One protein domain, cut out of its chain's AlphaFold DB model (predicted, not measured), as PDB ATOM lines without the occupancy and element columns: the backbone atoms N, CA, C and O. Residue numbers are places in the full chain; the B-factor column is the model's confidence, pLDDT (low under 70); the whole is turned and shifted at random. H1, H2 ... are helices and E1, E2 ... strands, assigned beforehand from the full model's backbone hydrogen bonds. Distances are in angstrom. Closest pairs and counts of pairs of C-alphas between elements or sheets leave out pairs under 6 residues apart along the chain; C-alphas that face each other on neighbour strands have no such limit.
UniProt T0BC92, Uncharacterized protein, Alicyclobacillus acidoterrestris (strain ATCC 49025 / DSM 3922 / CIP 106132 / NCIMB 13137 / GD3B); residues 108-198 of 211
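This is residues 108 to 198 of the 211 residues of an uncharacterized protein of Alicyclobacillus acidoterrestris (strain ATCC 49025 / DSM 3922 / CIP 106132 / NCIMB 13137 / GD3B) (UniProt T0BC92). Two strand hairpins, E1-E2 and E3-E4, meet at a corner where E2 runs on into E3; H1 begins near the first, and residues 108 to 114 stick out. The 91 printed residues hold E1, E2, E3, E4, H1, H2 in that order, two antiparallel sheets, mixed class, under half in named elements. It is only just loose, close to compact: radius of gyration of the C-alphas 14.9 A, spans 39 by 31 by 25 A.

E1, residues 142 to 146, and E2, residues 153 to 157, form an antiparallel hairpin; N 143 and O 156, 2.8 A apart, are within hydrogen-bond range. E2 runs on into E3, residues 160 to 164, at 87 degrees. E3 and E4, residues 167 to 170, form an antiparallel hairpin, with N 161 and O 169 at 2.8 A. The closest C-alphas of E2 and H1, residues 177 to 188, are Asn 154 and Met 177, 7.1 A. H2, residues 193 to 198, is only just apart from H1, closest 8.1 A. O i to N i+4 pairs within range: H1 7 of 8, H2 1 of 2.

E1 begins at C-alpha 142 (-57.012, 31.579, 21.124); H1 spans 17.7 A; H2 ends at C-alpha 198 (-49.167, 41.543, 30.748).

The printed part has no cut; residues 173 to 198 have pLDDT under 70.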
ATOM      1  N   CYS A 108     -66.359  34.029  32.108       91.56
ATOM      2  CA  CYS A 108     -64.899  33.939  32.176       91.56
ATOM      3  C   CYS A 108     -64.258  34.808  33.278       91.56
ATOM      4  O   CYS A 108     -63.067  34.655  33.532       91.56
ATOM      5  N   LYS A 109     -65.016  35.708  33.923       94.06
ATOM      6  CA  LYS A 109     -64.556  36.584  35.015       94.06
ATOM      7  C   LYS A 109     -65.045  36.149  36.404       94.06
ATOM      8  O   LYS A 109     -64.855  36.894  37.358       94.06
ATOM      9  N   GLU A 110     -65.677  34.982  36.535       95.38
ATOM     10  CA  GLU A 110     -66.194  34.484  37.825       95.38
ATOM     11  C   GLU A 110     -65.080  34.191  38.844       95.38
ATOM     12  O   GLU A 110     -65.285  34.347  40.043       95.38
ATOM     13  N   ASN A 111     -63.892  33.802  38.373       93.50
ATOM     14  CA  ASN A 111     -62.729  33.517  39.212       93.50
ATOM     15  C   ASN A 111     -61.549  34.366  38.730       93.50
ATOM     16  O   ASN A 111     -61.079  34.188  37.605       93.50
ATOM     17  N   ILE A 112     -61.074  35.292  39.567       94.69
ATOM     18  CA  ILE A 112     -60.002  36.235  39.225       94.69
ATOM     19  C   ILE A 112     -58.808  35.978  40.146       94.69
ATOM     20  O   ILE A 112     -58.913  36.143  41.357       94.69
ATOM     21  N   LEU A 113     -57.676  35.587  39.560       92.88
ATOM     22  CA  LEU A 113     -56.402  35.406  40.259       92.88
ATOM     23  C   LEU A 113     -55.457  36.547  39.877       92.88
ATOM     24  O   LEU A 113     -55.307  36.848  38.692       92.88
ATOM     25  N   VAL A 114     -54.822  37.177  40.866       94.31
ATOM     26  CA  VAL A 114     -53.916  38.319  40.663       94.31
ATOM     27  C   VAL A 114     -52.638  38.165  41.481       94.31
ATOM     28  O   VAL A 114     -52.617  37.495  42.510       94.31
ATOM     29  N   GLY A 115     -51.557  38.804  41.026       94.88
ATOM     30  CA  GLY A 115     -50.280  38.818  41.741       94.88
ATOM     31  C   GLY A 115     -49.758  37.410  42.039       94.88
ATOM     32  O   GLY A 115     -49.612  36.592  41.134       94.88
ATOM     33  N   ASN A 116     -49.501  37.133  43.316       95.19
ATOM     34  CA  ASN A 116     -48.912  35.871  43.768       95.19
ATOM     35  C   ASN A 116     -49.865  34.666  43.674       95.19
ATOM     36  O   ASN A 116     -49.409  33.530  43.787       95.19
ATOM     37  N   ASP A 117     -51.163  34.887  43.443       94.12
ATOM     38  CA  ASP A 117     -52.143  33.801  43.298       94.12
ATOM     39  C   ASP A 117     -52.105  33.143  41.909       94.12
ATOM     40  O   ASP A 117     -52.720  32.085  41.693       94.12
ATOM     41  N   ILE A 118     -51.390  33.771  40.967       94.25
ATOM     42  CA  ILE A 118     -51.236  33.311  39.591       94.25
ATOM     43  C   ILE A 118     -50.323  32.089  39.566       94.25
ATOM     44  O   ILE A 118     -49.141  32.144  39.902       94.25
ATOM     45  N   ASP A 119     -50.894  30.978  39.118       94.62
ATOM     46  CA  ASP A 119     -50.172  29.735  38.903       94.62
ATOM     47  C   ASP A 119     -50.801  28.990  37.723       94.62
ATOM     48  O   ASP A 119     -51.865  28.379  37.850       94.62
ATOM     49  N   ILE A 120     -50.166  29.073  36.553       93.62
ATOM     50  CA  ILE A 120     -50.668  28.435  35.327       93.62
ATOM     51  C   ILE A 120     -50.679  26.904  35.410       93.62
ATOM     52  O   ILE A 120     -51.437  26.269  34.678       93.62
ATOM     53  N   PHE A 121     -49.900  26.305  36.317       94.56
ATOM     54  CA  PHE A 121     -49.875  24.856  36.513       94.56
ATOM     55  C   PHE A 121     -51.086  24.336  37.296       94.56
ATOM     56  O   PHE A 121     -51.262  23.126  37.389       94.56
ATOM     57  N   LYS A 122     -51.967  25.213  37.808       94.38
ATOM     58  CA  LYS A 122     -53.272  24.801  38.359       94.38
ATOM     59  C   LYS A 122     -54.160  24.132  37.305       94.38
ATOM     60  O   LYS A 122     -55.014  23.319  37.653       94.38
ATOM     61  N   PHE A 123     -53.957  24.445  36.025       95.38
ATOM     62  CA  PHE A 123     -54.704  23.838  34.926       95.38
ATOM     63  C   PHE A 123     -54.028  22.548  34.435       95.38
ATOM     64  O   PHE A 123     -52.800  22.508  34.320       95.38
ATOM     65  N   PRO A 124     -54.809  21.510  34.088       96.44
ATOM     66  CA  PRO A 124     -54.299  20.215  33.638       96.44
ATOM     67  C   PRO A 124     -53.787  20.273  32.192       96.44
ATOM     68  O   PRO A 124     -54.352  19.664  31.287       96.44
ATOM     69  N   VAL A 125     -52.722  21.036  31.947       96.12
ATOM     70  CA  VAL A 125     -52.076  21.100  30.633       96.12
ATOM     71  C   VAL A 125     -51.177  19.868  30.459       96.12
ATOM     72  O   VAL A 125     -50.248  19.689  31.258       96.12
ATOM     73  N   PRO A 126     -51.422  19.016  29.446       95.62
ATOM     74  CA  PRO A 126     -50.600  17.839  29.196       95.62
ATOM     75  C   PRO A 126     -49.224  18.183  28.628       95.62
ATOM     76  O   PRO A 126     -49.079  19.071  27.781       95.62
ATOM     77  N   THR A 127     -48.238  17.389  29.020       96.12
ATOM     78  CA  THR A 127     -47.111  17.018  28.162       96.12
ATOM     79  C   THR A 127     -47.633  15.952  27.203       96.12
ATOM     80  O   THR A 127     -47.975  14.859  27.636       96.12
ATOM     81  N   TRP A 128     -47.798  16.266  25.917       93.94
ATOM     82  CA  TRP A 128     -48.573  15.402  25.013       93.94
ATOM     83  C   TRP A 128     -47.822  14.136  24.626       93.94
ATOM     84  O   TRP A 128     -48.433  13.074  24.500       93.94
ATOM     85  N   THR A 129     -46.509  14.260  24.450       94.31
ATOM     86  CA  THR A 129     -45.605  13.152  24.148       94.31
ATOM     87  C   THR A 129     -44.535  13.084  25.227       94.31
ATOM     88  O   THR A 129     -43.486  13.715  25.117       94.31
ATOM     89  N   VAL A 130     -44.810  12.353  26.309       92.81
ATOM     90  CA  VAL A 130     -43.869  12.244  27.431       92.81
ATOM     91  C   VAL A 130     -42.540  11.650  26.963       92.81
ATOM     92  O   VAL A 130     -42.518  10.620  26.293       92.81
ATOM     93  N   GLY A 131     -41.441  12.318  27.315       92.81
ATOM     94  CA  GLY A 131     -40.083  11.974  26.884       92.81
ATOM     95  C   GLY A 131     -39.600  12.731  25.643       92.81
ATOM     96  O   GLY A 131     -38.394  12.866  25.472       92.81
ATOM     97  N   GLU A 132     -40.512  13.283  24.836       94.25
ATOM     98  CA  GLU A 132     -40.188  14.017  23.601       94.25
ATOM     99  C   GLU A 132     -40.544  15.507  23.704       94.25
ATOM    100  O   GLU A 132     -39.774  16.376  23.294       94.25
ATOM    101  N   ASP A 133     -41.711  15.819  24.277       94.12
ATOM    102  CA  ASP A 133     -42.108  17.198  24.536       94.12
ATOM    103  C   ASP A 133     -41.281  17.754  25.713       94.12
ATOM    104  O   ASP A 133     -41.289  17.172  26.802       94.12
ATOM    105  N   PRO A 134     -40.605  18.906  25.553       93.19
ATOM    106  CA  PRO A 134     -39.740  19.465  26.596       93.19
ATOM    107  C   PRO A 134     -40.507  20.076  27.782       93.19
ATOM    108  O   PRO A 134     -39.889  20.437  28.783       93.19
ATOM    109  N   ALA A 135     -41.827  20.258  27.655       94.25
ATOM    110  CA  ALA A 135     -42.704  20.855  28.660       94.25
ATOM    111  C   ALA A 135     -44.193  20.649  28.293       94.25
ATOM    112  O   ALA A 135     -44.493  20.259  27.161       94.25
ATOM    113  N   PRO A 136     -45.141  20.963  29.197       95.56
ATOM    114  CA  PRO A 136     -46.566  20.981  28.878       95.56
ATOM    115  C   PRO A 136     -46.943  22.035  27.828       95.56
ATOM    116  O   PRO A 136     -46.409  23.150  27.835       95.56
ATOM    117  N   TYR A 137     -47.922  21.718  26.973       94.50
ATOM    118  CA  TYR A 137     -48.365  22.610  25.895       94.50
ATOM    119  C   TYR A 137     -49.876  22.818  25.826       94.50
ATOM    120  O   TYR A 137     -50.660  21.870  25.762       94.50
ATOM    121  N   LEU A 138     -50.276  24.078  25.647       92.56
ATOM    122  CA  LEU A 138     -51.584  24.420  25.098       92.56
ATOM    123  C   LEU A 138     -51.553  24.228  23.575       92.56
ATOM    124  O   LEU A 138     -50.678  24.748  22.875       92.56
ATOM    125  N   THR A 139     -52.521  23.474  23.057       89.44
ATOM    126  CA  THR A 139     -52.556  23.048  21.645       89.44
ATOM    127  C   THR A 139     -53.562  23.806  20.796       89.44
ATOM    128  O   THR A 139     -53.390  23.891  19.585       89.44
ATOM    129  N   SER A 140     -54.586  24.371  21.433       87.44
ATOM    130  CA  SER A 140     -55.633  25.157  20.786       87.44
ATOM    131  C   SER A 140     -55.989  26.439  21.566       87.44
ATOM    132  O   SER A 140     -57.176  26.706  21.763       87.44
ATOM    133  N   PRO A 141     -55.015  27.238  22.059       88.75
ATOM    134  CA  PRO A 141     -55.336  28.520  22.672       88.75
ATOM    135  C   PRO A 141     -55.745  29.537  21.599       88.75
ATOM    136  O   PRO A 141     -55.118  29.616  20.543       88.75
ATOM    137  N   PHE A 142     -56.745  30.366  21.895       87.38
ATOM    138  CA  PHE A 142     -57.012  31.579  21.124       87.38
ATOM    139  C   PHE A 142     -56.198  32.731  21.709       87.38
ATOM    140  O   PHE A 142     -56.503  33.230  22.790       87.38
ATOM    141  N   VAL A 143     -55.147  33.140  21.004       87.00
ATOM    142  CA  VAL A 143     -54.284  34.252  21.406       87.00
ATOM    143  C   VAL A 143     -54.763  35.510  20.700       87.00
ATOM    144  O   VAL A 143     -54.694  35.611  19.474       87.00
ATOM    145  N   PHE A 144     -55.254  36.455  21.495       87.94
ATOM    146  CA  PHE A 144     -55.677  37.771  21.040       87.94
ATOM    147  C   PHE A 144     -54.495  38.728  21.116       87.94
ATOM    148  O   PHE A 144     -53.896  38.889  22.180       87.94
ATOM    149  N   THR A 145     -54.178  39.378  20.003       87.06
ATOM    150  CA  THR A 145     -53.165  40.433  19.944       87.06
ATOM    151  C   THR A 145     -53.711  41.664  19.253       87.06
ATOM    152  O   THR A 145     -54.623  41.580  18.431       87.06
ATOM    153  N   ARG A 146     -53.158  42.824  19.597       83.94
ATOM    154  CA  ARG A 146     -53.539  44.103  19.013       83.94
ATOM    155  C   ARG A 146     -52.285  44.901  18.712       83.94
ATOM    156  O   ARG A 146     -51.444  45.058  19.592       83.94
ATOM    157  N   ASP A 147     -52.185  45.375  17.482       83.62
ATOM    158  CA  ASP A 147     -51.164  46.331  17.076       83.62
ATOM    159  C   ASP A 147     -51.350  47.634  17.884       83.62
ATOM    160  O   ASP A 147     -52.477  48.144  17.938       83.62
ATOM    161  N   PRO A 148     -50.311  48.139  18.572       82.50
ATOM    162  CA  PRO A 148     -50.439  49.323  19.414       82.50
ATOM    163  C   PRO A 148     -50.612  50.624  18.621       82.50
ATOM    164  O   PRO A 148     -51.259  51.536  19.137       82.50
ATOM    165  N   ASP A 149     -50.108  50.693  17.390       84.88
ATOM    166  CA  ASP A 149     -50.098  51.907  16.573       84.88
ATOM    167  C   ASP A 149     -51.360  51.991  15.716       84.88
ATOM    168  O   ASP A 149     -52.057  53.006  15.685       84.88
ATOM    169  N   THR A 150     -51.699  50.890  15.041       87.38
ATOM    170  CA  THR A 150     -52.859  50.835  14.138       87.38
ATOM    171  C   THR A 150     -54.136  50.401  14.848       87.38
ATOM    172  O   THR A 150     -55.245  50.602  14.348       87.38
ATOM    173  N   GLY A 151     -54.013  49.768  16.017       83.50
ATOM    174  CA  GLY A 151     -55.140  49.204  16.744       83.50
ATOM    175  C   GLY A 151     -55.737  47.947  16.106       83.50
ATOM    176  O   GLY A 151     -56.741  47.462  16.637       83.50
ATOM    177  N   ILE A 152     -55.154  47.419  15.021       85.69
ATOM    178  CA  ILE A 152     -55.623  46.216  14.320       85.69
ATOM    179  C   ILE A 152     -55.506  45.000  15.242       85.69
ATOM    180  O   ILE A 152     -54.457  44.744  15.833       85.69
ATOM    181  N   GLN A 153     -56.587  44.226  15.352       84.94
ATOM    182  CA  GLN A 153     -56.638  43.019  16.174       84.94
ATOM    183  C   GLN A 153     -56.373  41.762  15.339       84.94
ATOM    184  O   GLN A 153     -56.884  41.619  14.231       84.94
ATOM    185  N   ASN A 154     -55.632  40.821  15.915       85.69
ATOM    186  CA  ASN A 154     -55.429  39.472  15.406       85.69
ATOM    187  C   ASN A 154     -55.886  38.447  16.452       85.69
ATOM    188  O   ASN A 154     -55.736  38.658  17.656       85.69
ATOM    189  N   VAL A 155     -56.425  37.325  15.980       87.94
ATOM    190  CA  VAL A 155     -56.732  36.158  16.809       87.94
ATOM    191  C   VAL A 155     -56.129  34.946  16.124       87.94
ATOM    192  O   VAL A 155     -56.502  34.621  15.001       87.94
ATOM    193  N   GLY A 156     -55.186  34.288  16.791       83.75
ATOM    194  CA  GLY A 156     -54.482  33.141  16.229       83.75
ATOM    195  C   GLY A 156     -54.388  31.978  17.204       83.75
ATOM    196  O   GLY A 156     -54.493  32.150  18.418       83.75
ATOM    197  N   THR A 157     -54.176  30.784  16.659       83.94
ATOM    198  CA  THR A 157     -53.820  29.597  17.437       83.94
ATOM    199  C   THR A 157     -52.323  29.358  17.328       83.94
ATOM    200  O   THR A 157     -51.787  29.267  16.226       83.94
ATOM    201  N   TYR A 158     -51.654  29.249  18.474       86.88
ATOM    202  CA  TYR A 158     -50.208  29.045  18.567       86.88
ATOM    203  C   TYR A 158     -49.915  27.886  19.514       86.88
ATOM    204  O   TYR A 158     -50.675  27.631  20.447       86.88
ATOM    205  N   ARG A 159     -48.789  27.197  19.306       87.12
ATOM    206  CA  ARG A 159     -48.269  26.267  20.313       87.12
ATOM    207  C   ARG A 159     -47.668  27.078  21.449       87.12
ATOM    208  O   ARG A 159     -46.699  27.810  21.233       87.12
ATOM    209  N   VAL A 160     -48.261  26.946  22.634       91.00
ATOM    210  CA  VAL A 160     -47.846  27.692  23.824       91.00
ATOM    211  C   VAL A 160     -47.328  26.722  24.873       91.00
ATOM    212  O   VAL A 160     -48.074  25.881  25.367       91.00
ATOM    213  N   MET A 161     -46.040  26.836  25.167       93.38
ATOM    214  CA  MET A 161     -45.303  26.063  26.158       93.38
ATOM    215  C   MET A 161     -45.469  26.698  27.540       93.38
ATOM    216  O   MET A 161     -45.303  27.911  27.671       93.38
ATOM    217  N   LEU A 162     -45.723  25.906  28.577       94.56
ATOM    218  CA  LEU A 162     -45.642  26.376  29.963       94.56
ATOM    219  C   LEU A 162     -44.186  26.323  30.434       94.56
ATOM    220  O   LEU A 162     -43.544  25.285  30.302       94.56
ATOM    221  N   LYS A 163     -43.664  27.429  30.979       93.12
ATOM    222  CA  LYS A 163     -42.275  27.505  31.467       93.12
ATOM    223  C   LYS A 163     -42.203  27.604  32.988       93.12
ATOM    224  O   LYS A 163     -41.503  26.828  33.622       93.12
ATOM    225  N   GLU A 164     -42.943  28.544  33.564       93.81
ATOM    226  CA  GLU A 164     -42.982  28.823  35.006       93.81
ATOM    227  C   GLU A 164     -44.401  29.224  35.410       93.81
ATOM    228  O   GLU A 164     -45.237  29.436  34.539       93.81
ATOM    229  N   LYS A 165     -44.675  29.405  36.711       93.25
ATOM    230  CA  LYS A 165     -46.015  29.760  37.223       93.25
ATOM    231  C   LYS A 165     -46.664  30.950  36.511       93.25
ATOM    232  O   LYS A 165     -47.886  31.004  36.410       93.25
ATOM    233  N   THR A 166     -45.849  31.878  36.019       93.12
ATOM    234  CA  THR A 166     -46.268  33.131  35.381       93.12
ATOM    235  C   THR A 166     -45.640  33.332  33.998       93.12
ATOM    236  O   THR A 166     -45.667  34.446  33.480       93.12
ATOM    237  N   SER A 167     -45.051  32.294  33.390       90.25
ATOM    238  CA  SER A 167     -44.294  32.425  32.137       90.25
ATOM    239  C   SER A 167     -44.672  31.372  31.098       90.25
ATOM    240  O   SER A 167     -44.755  30.175  31.391       90.25
ATOM    241  N   LEU A 168     -44.861  31.835  29.860       91.94
ATOM    242  CA  LEU A 168     -45.245  31.045  28.692       91.94
ATOM    243  C   LEU A 168     -44.239  31.256  27.550       91.94
ATOM    244  O   LEU A 168     -43.730  32.358  27.348       91.94
ATOM    245  N   GLY A 169     -43.978  30.209  26.773       88.44
ATOM    246  CA  GLY A 169     -43.196  30.261  25.539       88.44
ATOM    247  C   GLY A 169     -44.084  30.102  24.310       88.44
ATOM    248  O   GLY A 169     -44.956  29.241  24.291       88.44
ATOM    249  N   TYR A 170     -43.847  30.890  23.263       83.19
ATOM    250  CA  TYR A 170     -44.622  30.834  22.021       83.19
ATOM    251  C   TYR A 170     -43.761  30.327  20.866       83.19
ATOM    252  O   TYR A 170     -42.689  30.866  20.594       83.19
ATOM    253  N   GLY A 171     -44.258  29.319  20.150       74.44
ATOM    254  CA  GLY A 171     -43.718  28.959  18.843       74.44
ATOM    255  C   GLY A 171     -44.176  29.971  17.796       74.44
ATOM    256  O   GLY A 171     -45.340  29.962  17.399       74.44
ATOM    257  N   LEU A 172     -43.275  30.850  17.357       70.31
ATOM    258  CA  LEU A 172     -43.569  31.884  16.369       70.31
ATOM    259  C   LEU A 172     -43.036  31.497  14.988       70.31
ATOM    260  O   LEU A 172     -41.830  31.397  14.776       70.31
ATOM    261  N   THR A 173     -43.935  31.319  14.020       67.19
ATOM    262  CA  THR A 173     -43.554  31.152  12.610       67.19
ATOM    263  C   THR A 173     -43.362  32.519  11.961       67.19
ATOM    264  O   THR A 173     -44.209  33.400  12.122       67.19
ATOM    265  N   LEU A 174     -42.276  32.678  11.197       53.97
ATOM    266  CA  LEU A 174     -41.810  33.952  10.623       53.97
ATOM    267  C   LEU A 174     -42.867  34.740   9.828       53.97
ATOM    268  O   LEU A 174     -42.783  35.962   9.773       53.97
ATOM    269  N   PHE A 175     -43.861  34.061   9.252       58.66
ATOM    270  CA  PHE A 175     -44.923  34.668   8.440       58.66
ATOM    271  C   PHE A 175     -46.246  34.882   9.188       58.66
ATOM    272  O   PHE A 175     -47.247  35.252   8.582       58.66
ATOM    273  N   SER A 176     -46.291  34.623  10.496       66.06
ATOM    274  CA  SER A 176     -47.510  34.858  11.270       66.06
ATOM    275  C   SER A 176     -47.732  36.354  11.513       66.06
ATOM    276  O   SER A 176     -46.787  37.101  11.768       66.06
ATOM    277  N   MET A 177     -48.998  36.787  11.503       63.09
ATOM    278  CA  MET A 177     -49.381  38.168  11.834       63.09
ATOM    279  C   MET A 177     -48.852  38.591  13.214       63.09
ATOM    280  O   MET A 177     -48.434  39.730  13.391       63.09
ATOM    281  N   LEU A 178     -48.758  37.642  14.151       64.19
ATOM    282  CA  LEU A 178     -48.136  37.844  15.459       64.19
ATOM    283  C   LEU A 178     -46.652  38.219  15.363       64.19
ATOM    284  O   LEU A 178     -46.217  39.118  16.071       64.19
ATOM    285  N   VAL A 179     -45.877  37.590  14.474       61.41
ATOM    286  CA  VAL A 179     -44.475  37.977  14.246       61.41
ATOM    287  C   VAL A 179     -44.376  39.350  13.600       61.41
ATOM    288  O   VAL A 179     -43.497  40.119  13.977       61.41
ATOM    289  N   SER A 180     -45.263  39.683  12.658       57.91
ATOM    290  CA  SER A 180     -45.267  41.019  12.048       57.91
ATOM    291  C   SER A 180     -45.558  42.107  13.082       57.91
ATOM    292  O   SER A 180     -44.842  43.103  13.117       57.91
ATOM    293  N   MET A 181     -46.553  41.886  13.951       65.06
ATOM    294  CA  MET A 181     -46.885  42.799  15.052       65.06
ATOM    295  C   MET A 181     -45.754  42.874  16.080       65.06
ATOM    296  O   MET A 181     -45.404  43.948  16.550       65.06
ATOM    297  N   TRP A 182     -45.138  41.740  16.420       60.19
ATOM    298  CA  TRP A 182     -44.003  41.732  17.336       60.19
ATOM    299  C   TRP A 182     -42.834  42.542  16.766       60.19
ATOM    300  O   TRP A 182     -42.313  43.422  17.442       60.19
ATOM    301  N   ARG A 183     -42.485  42.332  15.491       59.59
ATOM    302  CA  ARG A 183     -41.385  43.039  14.821       59.59
ATOM    303  C   ARG A 183     -41.607  44.541  14.693       59.59
ATOM    304  O   ARG A 183     -40.647  45.286  14.882       59.59
ATOM    305  N   SER A 184     -42.829  44.981  14.377       57.50
ATOM    306  CA  SER A 184     -43.140  46.415  14.329       57.50
ATOM    307  C   SER A 184     -42.932  47.051  15.703       57.50
ATOM    308  O   SER A 184     -42.243  48.058  15.805       57.50
ATOM    309  N   THR A 185     -43.383  46.386  16.772       54.38
ATOM    310  CA  THR A 185     -43.204  46.895  18.141       54.38
ATOM    311  C   THR A 185     -41.763  46.844  18.662       54.38
ATOM    312  O   THR A 185     -41.358  47.720  19.423       54.38
ATOM    313  N   THR A 186     -40.952  45.857  18.258       49.88
ATOM    314  CA  THR A 186     -39.560  45.735  18.730       49.88
ATOM    315  C   THR A 186     -38.589  46.708  18.072       49.88
ATOM    316  O   THR A 186     -37.542  46.980  18.651       49.88
ATOM    317  N   ASN A 187     -38.903  47.231  16.882       45.53
ATOM    318  CA  ASN A 187     -38.034  48.209  16.223       45.53
ATOM    319  C   ASN A 187     -38.121  49.610  16.855       45.53
ATOM    320  O   ASN A 187     -37.193  50.391  16.664       45.53
ATOM    321  N   GLU A 188     -39.172  49.920  17.625       42.12
ATOM    322  CA  GLU A 188     -39.374  51.268  18.180       42.12
ATOM    323  C   GLU A 188     -39.240  51.384  19.711       42.12
ATOM    324  O   GLU A 188     -38.965  52.480  20.192       42.12
ATOM    325  N   MET A 189     -39.333  50.315  20.514       35.84
ATOM    326  CA  MET A 189     -39.317  50.449  21.987       35.84
ATOM    327  C   MET A 189     -38.617  49.290  22.713       35.84
ATOM    328  O   MET A 189     -39.221  48.265  23.023       35.84
ATOM    329  N   ASN A 190     -37.352  49.505  23.092       37.12
ATOM    330  CA  ASN A 190     -36.546  48.543  23.857       37.12
ATOM    331  C   ASN A 190     -36.873  48.458  25.366       37.12
ATOM    332  O   ASN A 190     -36.306  47.608  26.042       37.12
ATOM    333  N   GLU A 191     -37.785  49.268  25.928       35.50
ATOM    334  CA  GLU A 191     -37.971  49.302  27.399       35.50
ATOM    335  C   GLU A 191     -39.410  49.179  27.935       35.50
ATOM    336  O   GLU A 191     -39.607  49.046  29.142       35.50
ATOM    337  N   HIS A 192     -40.449  49.160  27.098       30.28
ATOM    338  CA  HIS A 192     -41.846  49.195  27.586       30.28
ATOM    339  C   HIS A 192     -42.681  47.939  27.292       30.28
ATOM    340  O   HIS A 192     -43.759  47.765  27.866       30.28
ATOM    341  N   LEU A 193     -42.160  47.000  26.497       32.12
ATOM    342  CA  LEU A 193     -42.838  45.731  26.198       32.12
ATOM    343  C   LEU A 193     -42.972  44.800  27.414       32.12
ATOM    344  O   LEU A 193     -43.913  44.007  27.462       32.12
ATOM    345  N   TRP A 194     -42.111  44.933  28.430       28.12
ATOM    346  CA  TRP A 194     -42.236  44.152  29.665       28.12
ATOM    347  C   TRP A 194     -43.524  44.453  30.446       28.12
ATOM    348  O   TRP A 194     -43.996  43.589  31.176       28.12
ATOM    349  N   ARG A 195     -44.127  45.642  30.274       25.41
ATOM    350  CA  ARG A 195     -45.399  46.004  30.928       25.41
ATOM    351  C   ARG A 195     -46.630  45.698  30.074       25.41
ATOM    352  O   ARG A 195     -47.646  45.269  30.612       25.41
ATOM    353  N   LEU A 196     -46.551  45.862  28.753       25.95
ATOM    354  CA  LEU A 196     -47.716  45.708  27.867       25.95
ATOM    355  C   LEU A 196     -48.043  44.256  27.495       25.95
ATOM    356  O   LEU A 196     -49.204  43.966  27.197       25.95
ATOM    357  N   SER A 197     -47.078  43.329  27.565       28.08
ATOM    358  CA  SER A 197     -47.363  41.897  27.365       28.08
ATOM    359  C   SER A 197     -48.288  41.323  28.448       28.08
ATOM    360  O   SER A 197     -48.961  40.321  28.211       28.08
ATOM    361  N   TRP A 198     -48.372  41.986  29.606       27.08
ATOM    362  CA  TRP A 198     -49.167  41.543  30.748       27.08
ATOM    363  C   TRP A 198     -50.581  42.142  30.784       27.08
ATOM    364  O   TRP A 198     -51.520  41.479  31.211       27.08
TER     365      TRP A 198